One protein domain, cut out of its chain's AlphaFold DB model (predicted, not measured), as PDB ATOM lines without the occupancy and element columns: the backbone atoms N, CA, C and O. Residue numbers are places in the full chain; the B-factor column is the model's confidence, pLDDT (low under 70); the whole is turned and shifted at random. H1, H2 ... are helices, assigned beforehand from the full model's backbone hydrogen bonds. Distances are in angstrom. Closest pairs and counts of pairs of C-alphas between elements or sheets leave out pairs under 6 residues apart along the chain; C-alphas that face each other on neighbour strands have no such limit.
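What this domain is: This is residues 257 to 325 of the 327 residues of an uncharacterized protein of Ruminiclostridium hungatei (UniProt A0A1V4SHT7). Long helix H3 is crossed by H5, H4 folds back along H3's last part, and H2 meets H5's first residue; residues 257 to 262 of H1 and 264 to 270 stick out as an arm. The 69 printed residues include five named helices, H1 to H5, and no named strand: all helix. The whole is only just compact, close to loose, with radius of gyration of the C-alphas 13.1 A, and spans 42 by 25 by 20 A.

Where its parts are: H1 is residues 257 to 263, from C-alpha (-6.136, -21.713, -76.290). H2 is 273 to 280, H3 283 to 299 (24.2 A), H4 301 to 308, and H5 312 to 323 (15.9 A), ending at C-alpha (-17.902, -15.118, -100.418).

How they stand to each other: H1 is apart from H2 to H5. H2 and H5 only just touch, with 3 pairs of C-alphas within 8 A, closest Asn 274 and Val 312, 6.2 A. H3 and H4 form a hairpin, a shallow tilt of 25 degrees; C-alphas 297 and 304 are closest, 5.3 A. H3 touches H5, only just about perpendicular at 70.5 degrees; C-alphas 292 and 319 are closest, 6.0 A. Every O i to N i+4 pair is within hydrogen-bond range in H2 to H5; in H1, 2 of 3.

The domain as a whole: C-alphas 266 and 325, farthest apart, are 42.2 A apart. The printed part has no cut and no long link. pLDDT is under 70 at residues 258 to 272 and 324 to 325.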
ATOM      1  N   GLU A 257      -6.902 -21.242 -77.458       70.75
ATOM      2  CA  GLU A 257      -6.136 -21.713 -76.290       70.75
ATOM      3  C   GLU A 257      -5.431 -23.050 -76.564       70.75
ATOM      4  O   GLU A 257      -4.239 -23.215 -76.304       70.75
ATOM      5  N   SER A 258      -6.153 -23.998 -77.169       66.19
ATOM      6  CA  SER A 258      -5.611 -25.316 -77.515       66.19
ATOM      7  C   SER A 258      -4.555 -25.256 -78.620       66.19
ATOM      8  O   SER A 258      -3.711 -26.148 -78.717       66.19
ATOM      9  N   PHE A 259      -4.623 -24.234 -79.473       61.12
ATOM     10  CA  PHE A 259      -3.710 -24.027 -80.586       61.12
ATOM     11  C   PHE A 259      -2.407 -23.372 -80.110       61.12
ATOM     12  O   PHE A 259      -1.331 -23.908 -80.373       61.12
ATOM     13  N   LEU A 260      -2.504 -22.305 -79.312       64.94
ATOM     14  CA  LEU A 260      -1.356 -21.592 -78.745       64.94
ATOM     15  C   LEU A 260      -0.540 -22.486 -77.798       64.94
ATOM     16  O   LEU A 260       0.675 -22.576 -77.933       64.94
ATOM     17  N   GLN A 261      -1.194 -23.266 -76.927       60.38
ATOM     18  CA  GLN A 261      -0.495 -24.219 -76.046       60.38
ATOM     19  C   GLN A 261       0.264 -25.320 -76.807       60.38
ATOM     20  O   GLN A 261       1.234 -25.878 -76.290       60.38
ATOM     21  N   ARG A 262      -0.177 -25.678 -78.022       56.59
ATOM     22  CA  ARG A 262       0.500 -26.680 -78.861       56.59
ATOM     23  C   ARG A 262       1.706 -26.105 -79.594       56.59
ATOM     24  O   ARG A 262       2.664 -26.845 -79.781       56.59
ATOM     25  N   GLN A 263       1.668 -24.829 -79.979       55.03
ATOM     26  CA  GLN A 263       2.807 -24.150 -80.603       55.03
ATOM     27  C   GLN A 263       3.949 -23.879 -79.611       55.03
ATOM     28  O   GLN A 263       5.106 -23.889 -80.011       55.03
ATOM     29  N   SER A 264       3.653 -23.739 -78.314       50.69
ATOM     30  CA  SER A 264       4.675 -23.576 -77.266       50.69
ATOM     31  C   SER A 264       5.432 -24.865 -76.893       50.69
ATOM     32  O   SER A 264       6.320 -24.823 -76.043       50.69
ATOM     33  N   ARG A 265       5.101 -26.028 -77.480       40.25
ATOM     34  CA  ARG A 265       5.851 -27.284 -77.275       40.25
ATOM     35  C   ARG A 265       6.959 -27.414 -78.332       40.25
ATOM     36  O   ARG A 265       6.695 -27.111 -79.493       40.25
ATOM     37  N   PRO A 266       8.170 -27.895 -77.978       37.28
ATOM     38  CA  PRO A 266       9.270 -28.029 -78.932       37.28
ATOM     39  C   PRO A 266       8.866 -28.884 -80.141       37.28
ATOM     40  O   PRO A 266       8.175 -29.898 -80.007       37.28
ATOM     41  N   ALA A 267       9.278 -28.411 -81.318       41.09
ATOM     42  CA  ALA A 267       8.847 -28.840 -82.642       41.09
ATOM     43  C   ALA A 267       8.947 -30.361 -82.851       41.09
ATOM     44  O   ALA A 267      10.008 -30.906 -83.139       41.09
ATOM     45  N   GLY A 268       7.809 -31.042 -82.728       38.38
ATOM     46  CA  GLY A 268       7.673 -32.459 -83.071       38.38
ATOM     47  C   GLY A 268       6.297 -32.844 -83.613       38.38
ATOM     48  O   GLY A 268       6.062 -34.013 -83.903       38.38
ATOM     49  N   ALA A 269       5.370 -31.894 -83.762       38.00
ATOM     50  CA  ALA A 269       4.024 -32.175 -84.246       38.00
ATOM     51  C   ALA A 269       3.786 -31.460 -85.576       38.00
ATOM     52  O   ALA A 269       3.421 -30.289 -85.602       38.00
ATOM     53  N   VAL A 270       4.001 -32.215 -86.653       40.78
ATOM     54  CA  VAL A 270       3.591 -31.958 -88.038       40.78
ATOM     55  C   VAL A 270       2.286 -31.148 -88.081       40.78
ATOM     56  O   VAL A 270       1.194 -31.675 -87.846       40.78
ATOM     57  N   GLY A 271       2.407 -29.850 -88.353       51.78
ATOM     58  CA  GLY A 271       1.313 -29.044 -88.875       51.78
ATOM     59  C   GLY A 271       1.169 -29.400 -90.348       51.78
ATOM     60  O   GLY A 271       2.165 -29.509 -91.047       51.78
ATOM     61  N   SER A 272      -0.045 -29.679 -90.812       61.53
ATOM     62  CA  SER A 272      -0.317 -29.995 -92.220       61.53
ATOM     63  C   SER A 272       0.351 -28.981 -93.157       61.53
ATOM     64  O   SER A 272       0.248 -27.795 -92.872       61.53
ATOM     65  N   GLU A 273       0.919 -29.411 -94.287       70.75
ATOM     66  CA  GLU A 273       1.479 -28.552 -95.358       70.75
ATOM     67  C   GLU A 273       0.567 -27.349 -95.704       70.75
ATOM     68  O   GLU A 273       1.023 -26.233 -95.933       70.75
ATOM     69  N   ASN A 274      -0.756 -27.540 -95.624       74.12
ATOM     70  CA  ASN A 274      -1.763 -26.491 -95.816       74.12
ATOM     71  C   ASN A 274      -1.730 -25.353 -94.776       74.12
ATOM     72  O   ASN A 274      -2.249 -24.280 -95.058       74.12
ATOM     73  N   LEU A 275      -1.198 -25.576 -93.571       80.56
ATOM     74  CA  LEU A 275      -1.042 -24.552 -92.531       80.56
ATOM     75  C   LEU A 275       0.216 -23.715 -92.773       80.56
ATOM     76  O   LEU A 275       0.173 -22.505 -92.594       80.56
ATOM     77  N   GLU A 276       1.310 -24.348 -93.198       82.19
ATOM     78  CA  GLU A 276       2.536 -23.639 -93.585       82.19
ATOM     79  C   GLU A 276       2.243 -22.710 -94.763       82.19
ATOM     80  O   GLU A 276       2.426 -21.501 -94.650       82.19
ATOM     81  N   ARG A 277       1.612 -23.243 -95.817       82.19
ATOM     82  CA  ARG A 277       1.156 -22.438 -96.957       82.19
ATOM     83  C   ARG A 277       0.143 -21.361 -96.569       82.19
ATOM     84  O   ARG A 277       0.199 -20.267 -97.104       82.19
ATOM     85  N   PHE A 278      -0.775 -21.639 -95.637       86.25
ATOM     86  CA  PHE A 278      -1.714 -20.627 -95.130       86.25
ATOM     87  C   PHE A 278      -0.986 -19.464 -94.443       86.25
ATOM     88  O   PHE A 278      -1.364 -18.309 -94.629       86.25
ATOM     89  N   ASN A 279       0.067 -19.747 -93.673       85.81
ATOM     90  CA  ASN A 279       0.843 -18.720 -92.977       85.81
ATOM     91  C   ASN A 279       1.650 -17.831 -93.937       85.81
ATOM     92  O   ASN A 279       1.911 -16.676 -93.600       85.81
ATOM     93  N   GLU A 280       1.992 -18.335 -95.124       88.50
ATOM     94  CA  GLU A 280       2.681 -17.593 -96.191       88.50
ATOM     95  C   GLU A 280       1.756 -16.651 -96.985       88.50
ATOM     96  O   GLU A 280       2.246 -15.775 -97.694       88.50
ATOM     97  N   LEU A 281       0.431 -16.796 -96.865       88.12
ATOM     98  CA  LEU A 281      -0.531 -15.938 -97.562       88.12
ATOM     99  C   LEU A 281      -0.562 -14.506 -97.005       88.12
ATOM    100  O   LEU A 281      -0.261 -14.258 -95.834       88.12
ATOM    101  N   GLU A 282      -1.031 -13.571 -97.833       89.38
ATOM    102  CA  GLU A 282      -1.379 -12.215 -97.398       89.38
ATOM    103  C   GLU A 282      -2.592 -12.222 -96.449       89.38
ATOM    104  O   GLU A 282      -3.433 -13.131 -96.474       89.38
ATOM    105  N   ASP A 283      -2.696 -11.188 -95.613       85.69
ATOM    106  CA  ASP A 283      -3.691 -11.111 -94.535       85.69
ATOM    107  C   ASP A 283      -5.141 -11.147 -95.043       85.69
ATOM    108  O   ASP A 283      -5.998 -11.768 -94.406       85.69
ATOM    109  N   ASP A 284      -5.413 -10.577 -96.219       87.25
ATOM    110  CA  ASP A 284      -6.742 -10.597 -96.839       87.25
ATOM    111  C   ASP A 284      -7.186 -12.028 -97.182       87.25
ATOM    112  O   ASP A 284      -8.312 -12.435 -96.868       87.25
ATOM    113  N   TYR A 285      -6.284 -12.841 -97.744       87.94
ATOM    114  CA  TYR A 285      -6.567 -14.245 -98.050       87.94
ATOM    115  C   TYR A 285      -6.681 -15.094 -96.784       87.94
ATOM    116  O   TYR A 285      -7.560 -15.956 -96.703       87.94
ATOM    117  N   LYS A 286      -5.856 -14.829 -95.762       89.50
ATOM    118  CA  LYS A 286      -5.992 -15.485 -94.451       89.50
ATOM    119  C   LYS A 286      -7.366 -15.210 -93.853       89.50
ATOM    120  O   LYS A 286      -8.064 -16.140 -93.449       89.50
ATOM    121  N   LEU A 287      -7.798 -13.949 -93.852       88.06
ATOM    122  CA  LEU A 287      -9.105 -13.547 -93.344       88.06
ATOM    123  C   LEU A 287     -10.248 -14.210 -94.127       88.06
ATOM    124  O   LEU A 287     -11.177 -14.749 -93.511       88.06
ATOM    125  N   LEU A 288     -10.171 -14.211 -95.462       88.75
ATOM    126  CA  LEU A 288     -11.143 -14.858 -96.347       88.75
ATOM    127  C   LEU A 288     -11.279 -16.354 -96.030       88.75
ATOM    128  O   LEU A 288     -12.384 -16.830 -95.745       88.75
ATOM    129  N   LEU A 289     -10.163 -17.085 -96.023       90.81
ATOM    130  CA  LEU A 289     -10.135 -18.527 -95.782       90.81
ATOM    131  C   LEU A 289     -10.599 -18.883 -94.367       90.81
ATOM    132  O   LEU A 289     -11.383 -19.818 -94.196       90.81
ATOM    133  N   SER A 290     -10.193 -18.127 -93.345       90.00
ATOM    134  CA  SER A 290     -10.646 -18.348 -91.965       90.00
ATOM    135  C   SER A 290     -12.145 -18.095 -91.800       90.00
ATOM    136  O   SER A 290     -12.838 -18.853 -91.110       90.00
ATOM    137  N   ASN A 291     -12.685 -17.053 -92.437       88.88
ATOM    138  CA  ASN A 291     -14.121 -16.767 -92.424       88.88
ATOM    139  C   ASN A 291     -14.924 -17.851 -93.147       88.88
ATOM    140  O   ASN A 291     -15.896 -18.367 -92.584       88.88
ATOM    141  N   TYR A 292     -14.491 -18.234 -94.350       89.88
ATOM    142  CA  TYR A 292     -15.141 -19.274 -95.137       89.88
ATOM    143  C   TYR A 292     -15.076 -20.638 -94.438       89.88
ATOM    144  O   TYR A 292     -16.096 -21.318 -94.327       89.88
ATOM    145  N   SER A 293     -13.922 -20.999 -93.871       90.00
ATOM    146  CA  SER A 293     -13.738 -22.218 -93.075       90.00
ATOM    147  C   SER A 293     -14.765 -22.317 -91.941       90.00
ATOM    148  O   SER A 293     -15.464 -23.324 -91.815       90.00
ATOM    149  N   ASN A 294     -14.934 -21.241 -91.164       89.62
ATOM    150  CA  ASN A 294     -15.906 -21.183 -90.068       89.62
ATOM    151  C   ASN A 294     -17.355 -21.284 -90.555       89.62
ATOM    152  O   ASN A 294     -18.162 -22.004 -89.960       89.62
ATOM    153  N   ALA A 295     -17.697 -20.599 -91.647       88.56
ATOM    154  CA  ALA A 295     -19.026 -20.686 -92.243       88.56
ATOM    155  C   ALA A 295     -19.326 -22.114 -92.737       88.56
ATOM    156  O   ALA A 295     -20.365 -22.688 -92.399       88.56
ATOM    157  N   LEU A 296     -18.385 -22.720 -93.469       89.94
ATOM    158  CA  LEU A 296     -18.519 -24.061 -94.025       89.94
ATOM    159  C   LEU A 296     -18.569 -25.131 -92.932       89.94
ATOM    160  O   LEU A 296     -19.369 -26.058 -93.039       89.94
ATOM    161  N   TYR A 297     -17.782 -25.000 -91.862       90.00
ATOM    162  CA  TYR A 297     -17.804 -25.930 -90.731       90.00
ATOM    163  C   TYR A 297     -19.149 -25.931 -89.999       90.00
ATOM    164  O   TYR A 297     -19.681 -26.996 -89.677       90.00
ATOM    165  N   ARG A 298     -19.723 -24.740 -89.770       87.12
ATOM    166  CA  ARG A 298     -21.051 -24.579 -89.153       87.12
ATOM    167  C   ARG A 298     -22.164 -25.127 -90.040       87.12
ATOM    168  O   ARG A 298     -23.096 -25.736 -89.526       87.12
ATOM    169  N   TYR A 299     -22.057 -24.927 -91.352       90.31
ATOM    170  CA  TYR A 299     -23.048 -25.399 -92.315       90.31
ATOM    171  C   TYR A 299     -22.966 -26.914 -92.551       90.31
ATOM    172  O   TYR A 299     -23.976 -27.614 -92.523       90.31
ATOM    173  N   ASN A 300     -21.765 -27.437 -92.816       91.38
ATOM    174  CA  ASN A 300     -21.543 -28.840 -93.144       91.38
ATOM    175  C   ASN A 300     -20.096 -29.282 -92.857       91.38
ATOM    176  O   ASN A 300     -19.192 -29.129 -93.685       91.38
ATOM    177  N   ARG A 301     -19.908 -29.955 -91.716       90.56
ATOM    178  CA  ARG A 301     -18.606 -30.487 -91.273       90.56
ATOM    179  C   ARG A 301     -17.956 -31.457 -92.266       90.56
ATOM    180  O   ARG A 301     -16.734 -31.501 -92.361       90.56
ATOM    181  N   TYR A 302     -18.746 -32.224 -93.019       89.75
ATOM    182  CA  TYR A 302     -18.217 -33.167 -94.009       89.75
ATOM    183  C   TYR A 302     -17.635 -32.444 -95.228       89.75
ATOM    184  O   TYR A 302     -16.533 -32.766 -95.672       89.75
ATOM    185  N   LYS A 303     -18.345 -31.434 -95.750       90.19
ATOM    186  CA  LYS A 303     -17.829 -30.582 -96.834       90.19
ATOM    187  C   LYS A 303     -16.593 -29.812 -96.385       90.19
ATOM    188  O   LYS A 303     -15.630 -29.746 -97.139       90.19
ATOM    189  N   TRP A 304     -16.603 -29.305 -95.154       92.00
ATOM    190  CA  TRP A 304     -15.441 -28.656 -94.561       92.00
ATOM    191  C   TRP A 304     -14.215 -29.576 -94.521       92.00
ATOM    192  O   TRP A 304     -13.157 -29.186 -95.001       92.00
ATOM    193  N   ASN A 305     -14.365 -30.820 -94.052       87.81
ATOM    194  CA  ASN A 305     -13.247 -31.767 -93.969       87.81
ATOM    195  C   ASN A 305     -12.652 -32.109 -95.349       87.81
ATOM    196  O   ASN A 305     -11.452 -32.317 -95.476       87.81
ATOM    197  N   LYS A 306     -13.474 -32.133 -96.405       87.88
ATOM    198  CA  LYS A 306     -12.973 -32.283 -97.782       87.88
ATOM    199  C   LYS A 306     -12.249 -31.034 -98.281       87.88
ATOM    200  O   LYS A 306     -11.232 -31.137 -98.961       87.88
ATOM    201  N   TRP A 307     -12.794 -29.862 -97.971       91.19
ATOM    202  CA  TRP A 307     -12.243 -28.584 -98.406       91.19
ATOM    203  C   TRP A 307     -10.884 -28.299 -97.751       91.19
ATOM    204  O   TRP A 307      -9.935 -28.012 -98.468       91.19
ATOM    205  N   ILE A 308     -10.747 -28.498 -96.434       87.81
ATOM    206  CA  ILE A 308      -9.501 -28.223 -95.692       87.81
ATOM    207  C   ILE A 308      -8.326 -29.131 -96.109       87.81
ATOM    208  O   ILE A 308      -7.162 -28.794 -95.898       87.81
ATOM    209  N   GLN A 309      -8.621 -30.290 -96.709       86.25
ATOM    210  CA  GLN A 309      -7.631 -31.222 -97.263       86.25
ATOM    211  C   GLN A 309      -7.239 -30.895 -98.712       86.25
ATOM    212  O   GLN A 309      -6.310 -31.496 -99.244       86.25
ATOM    213  N   SER A 310      -7.943 -29.973 -99.372       86.56
ATOM    214  CA  SER A 310      -7.605 -29.544-100.733       86.56
ATOM    215  C   SER A 310      -6.394 -28.598-100.723       86.56
ATOM    216  O   SER A 310      -6.153 -27.960 -99.697       86.56
ATOM    217  N   PRO A 311      -5.652 -28.464-101.839       88.12
ATOM    218  CA  PRO A 311      -4.580 -27.472-101.960       88.12
ATOM    219  C   PRO A 311      -5.087 -26.049-101.714       88.12
ATOM    220  O   PRO A 311      -6.223 -25.734-102.081       88.12
ATOM    221  N   VAL A 312      -4.254 -25.197-101.112       86.56
ATOM    222  CA  VAL A 312      -4.621 -23.834-100.683       86.56
ATOM    223  C   VAL A 312      -5.139 -22.984-101.847       86.56
ATOM    224  O   VAL A 312      -6.123 -22.269-101.691       86.56
ATOM    225  N   GLU A 313      -4.579 -23.141-103.042       87.69
ATOM    226  CA  GLU A 313      -4.983 -22.404-104.244       87.69
ATOM    227  C   GLU A 313      -6.440 -22.723-104.619       87.69
ATOM    228  O   GLU A 313      -7.246 -21.836-104.899       87.69
ATOM    229  N   ARG A 314      -6.820 -24.003-104.517       86.38
ATOM    230  CA  ARG A 314      -8.202 -24.452-104.735       86.38
ATOM    231  C   ARG A 314      -9.133 -23.990-103.619       86.38
ATOM    232  O   ARG A 314     -10.324 -23.783-103.846       86.38
ATOM    233  N   GLN A 315      -8.621 -23.877-102.396       89.56
ATOM    234  CA  GLN A 315      -9.410 -23.367-101.284       89.56
ATOM    235  C   GLN A 315      -9.773 -21.894-101.483       89.56
ATOM    236  O   GLN A 315     -10.929 -21.549-101.235       89.56
ATOM    237  N   ILE A 316      -8.821 -21.081-101.959       88.94
ATOM    238  CA  ILE A 316      -9.013 -19.661-102.287       88.94
ATOM    239  C   ILE A 316     -10.062 -19.521-103.390       88.94
ATOM    240  O   ILE A 316     -11.071 -18.867-103.157       88.94
ATOM    241  N   GLU A 317      -9.912 -20.232-104.513       89.81
ATOM    242  CA  GLU A 317     -10.862 -20.173-105.639       89.81
ATOM    243  C   GLU A 317     -12.312 -20.466-105.199       89.81
ATOM    244  O   GLU A 317     -13.262 -19.770-105.565       89.81
ATOM    245  N   ILE A 318     -12.500 -21.500-104.370       87.81
ATOM    246  CA  ILE A 318     -13.822 -21.858-103.839       87.81
ATOM    247  C   ILE A 318     -14.342 -20.773-102.888       87.81
ATOM    248  O   ILE A 318     -15.532 -20.456-102.923       87.81
ATOM    249  N   ALA A 319     -13.483 -20.236-102.018       87.19
ATOM    250  CA  ALA A 319     -13.869 -19.217-101.050       87.19
ATOM    251  C   ALA A 319     -14.252 -17.902-101.743       87.19
ATOM    252  O   ALA A 319     -15.300 -17.347-101.420       87.19
ATOM    253  N   GLU A 320     -13.476 -17.447-102.727       88.00
ATOM    254  CA  GLU A 320     -13.768 -16.253-103.530       88.00
ATOM    255  C   GLU A 320     -15.091 -16.388-104.276       88.00
ATOM    256  O   GLU A 320     -15.924 -15.490-104.220       88.00
ATOM    257  N   ARG A 321     -15.350 -17.543-104.897       85.56
ATOM    258  CA  ARG A 321     -16.607 -17.772-105.617       85.56
ATOM    259  C   ARG A 321     -17.842 -17.733-104.715       85.56
ATOM    260  O   ARG A 321     -18.927 -17.416-105.182       85.56
ATOM    261  N   VAL A 322     -17.715 -18.118-103.446       79.25
ATOM    262  CA  VAL A 322     -18.859 -18.205-102.521       79.25
ATOM    263  C   VAL A 322     -19.015 -16.944-101.669       79.25
ATOM    264  O   VAL A 322     -20.137 -16.578-101.335       79.25
ATOM    265  N   MET A 323     -17.913 -16.295-101.295       70.88
ATOM    266  CA  MET A 323     -17.902 -15.118-100.418       70.88
ATOM    267  C   MET A 323     -17.737 -13.802-101.183       70.88
ATOM    268  O   MET A 323     -18.174 -12.774-100.681       70.88
ATOM    269  N   GLY A 324     -17.137 -13.814-102.377       54.97
ATOM    270  CA  GLY A 324     -16.989 -12.639-103.247       54.97
ATOM    271  C   GLY A 324     -18.304 -12.179-103.882       54.97
ATOM    272  O   GLY A 324     -18.463 -10.995-104.146       54.97
ATOM    273  N   ASP A 325     -19.285 -13.078-104.015       40.50
ATOM    274  CA  ASP A 325     -20.672 -12.736-104.381       40.50
ATOM    275  C   ASP A 325     -21.482 -12.166-103.191       40.50
ATOM    276  O   ASP A 325     -22.655 -11.817-103.337       40.50
TER     277      ASP A 325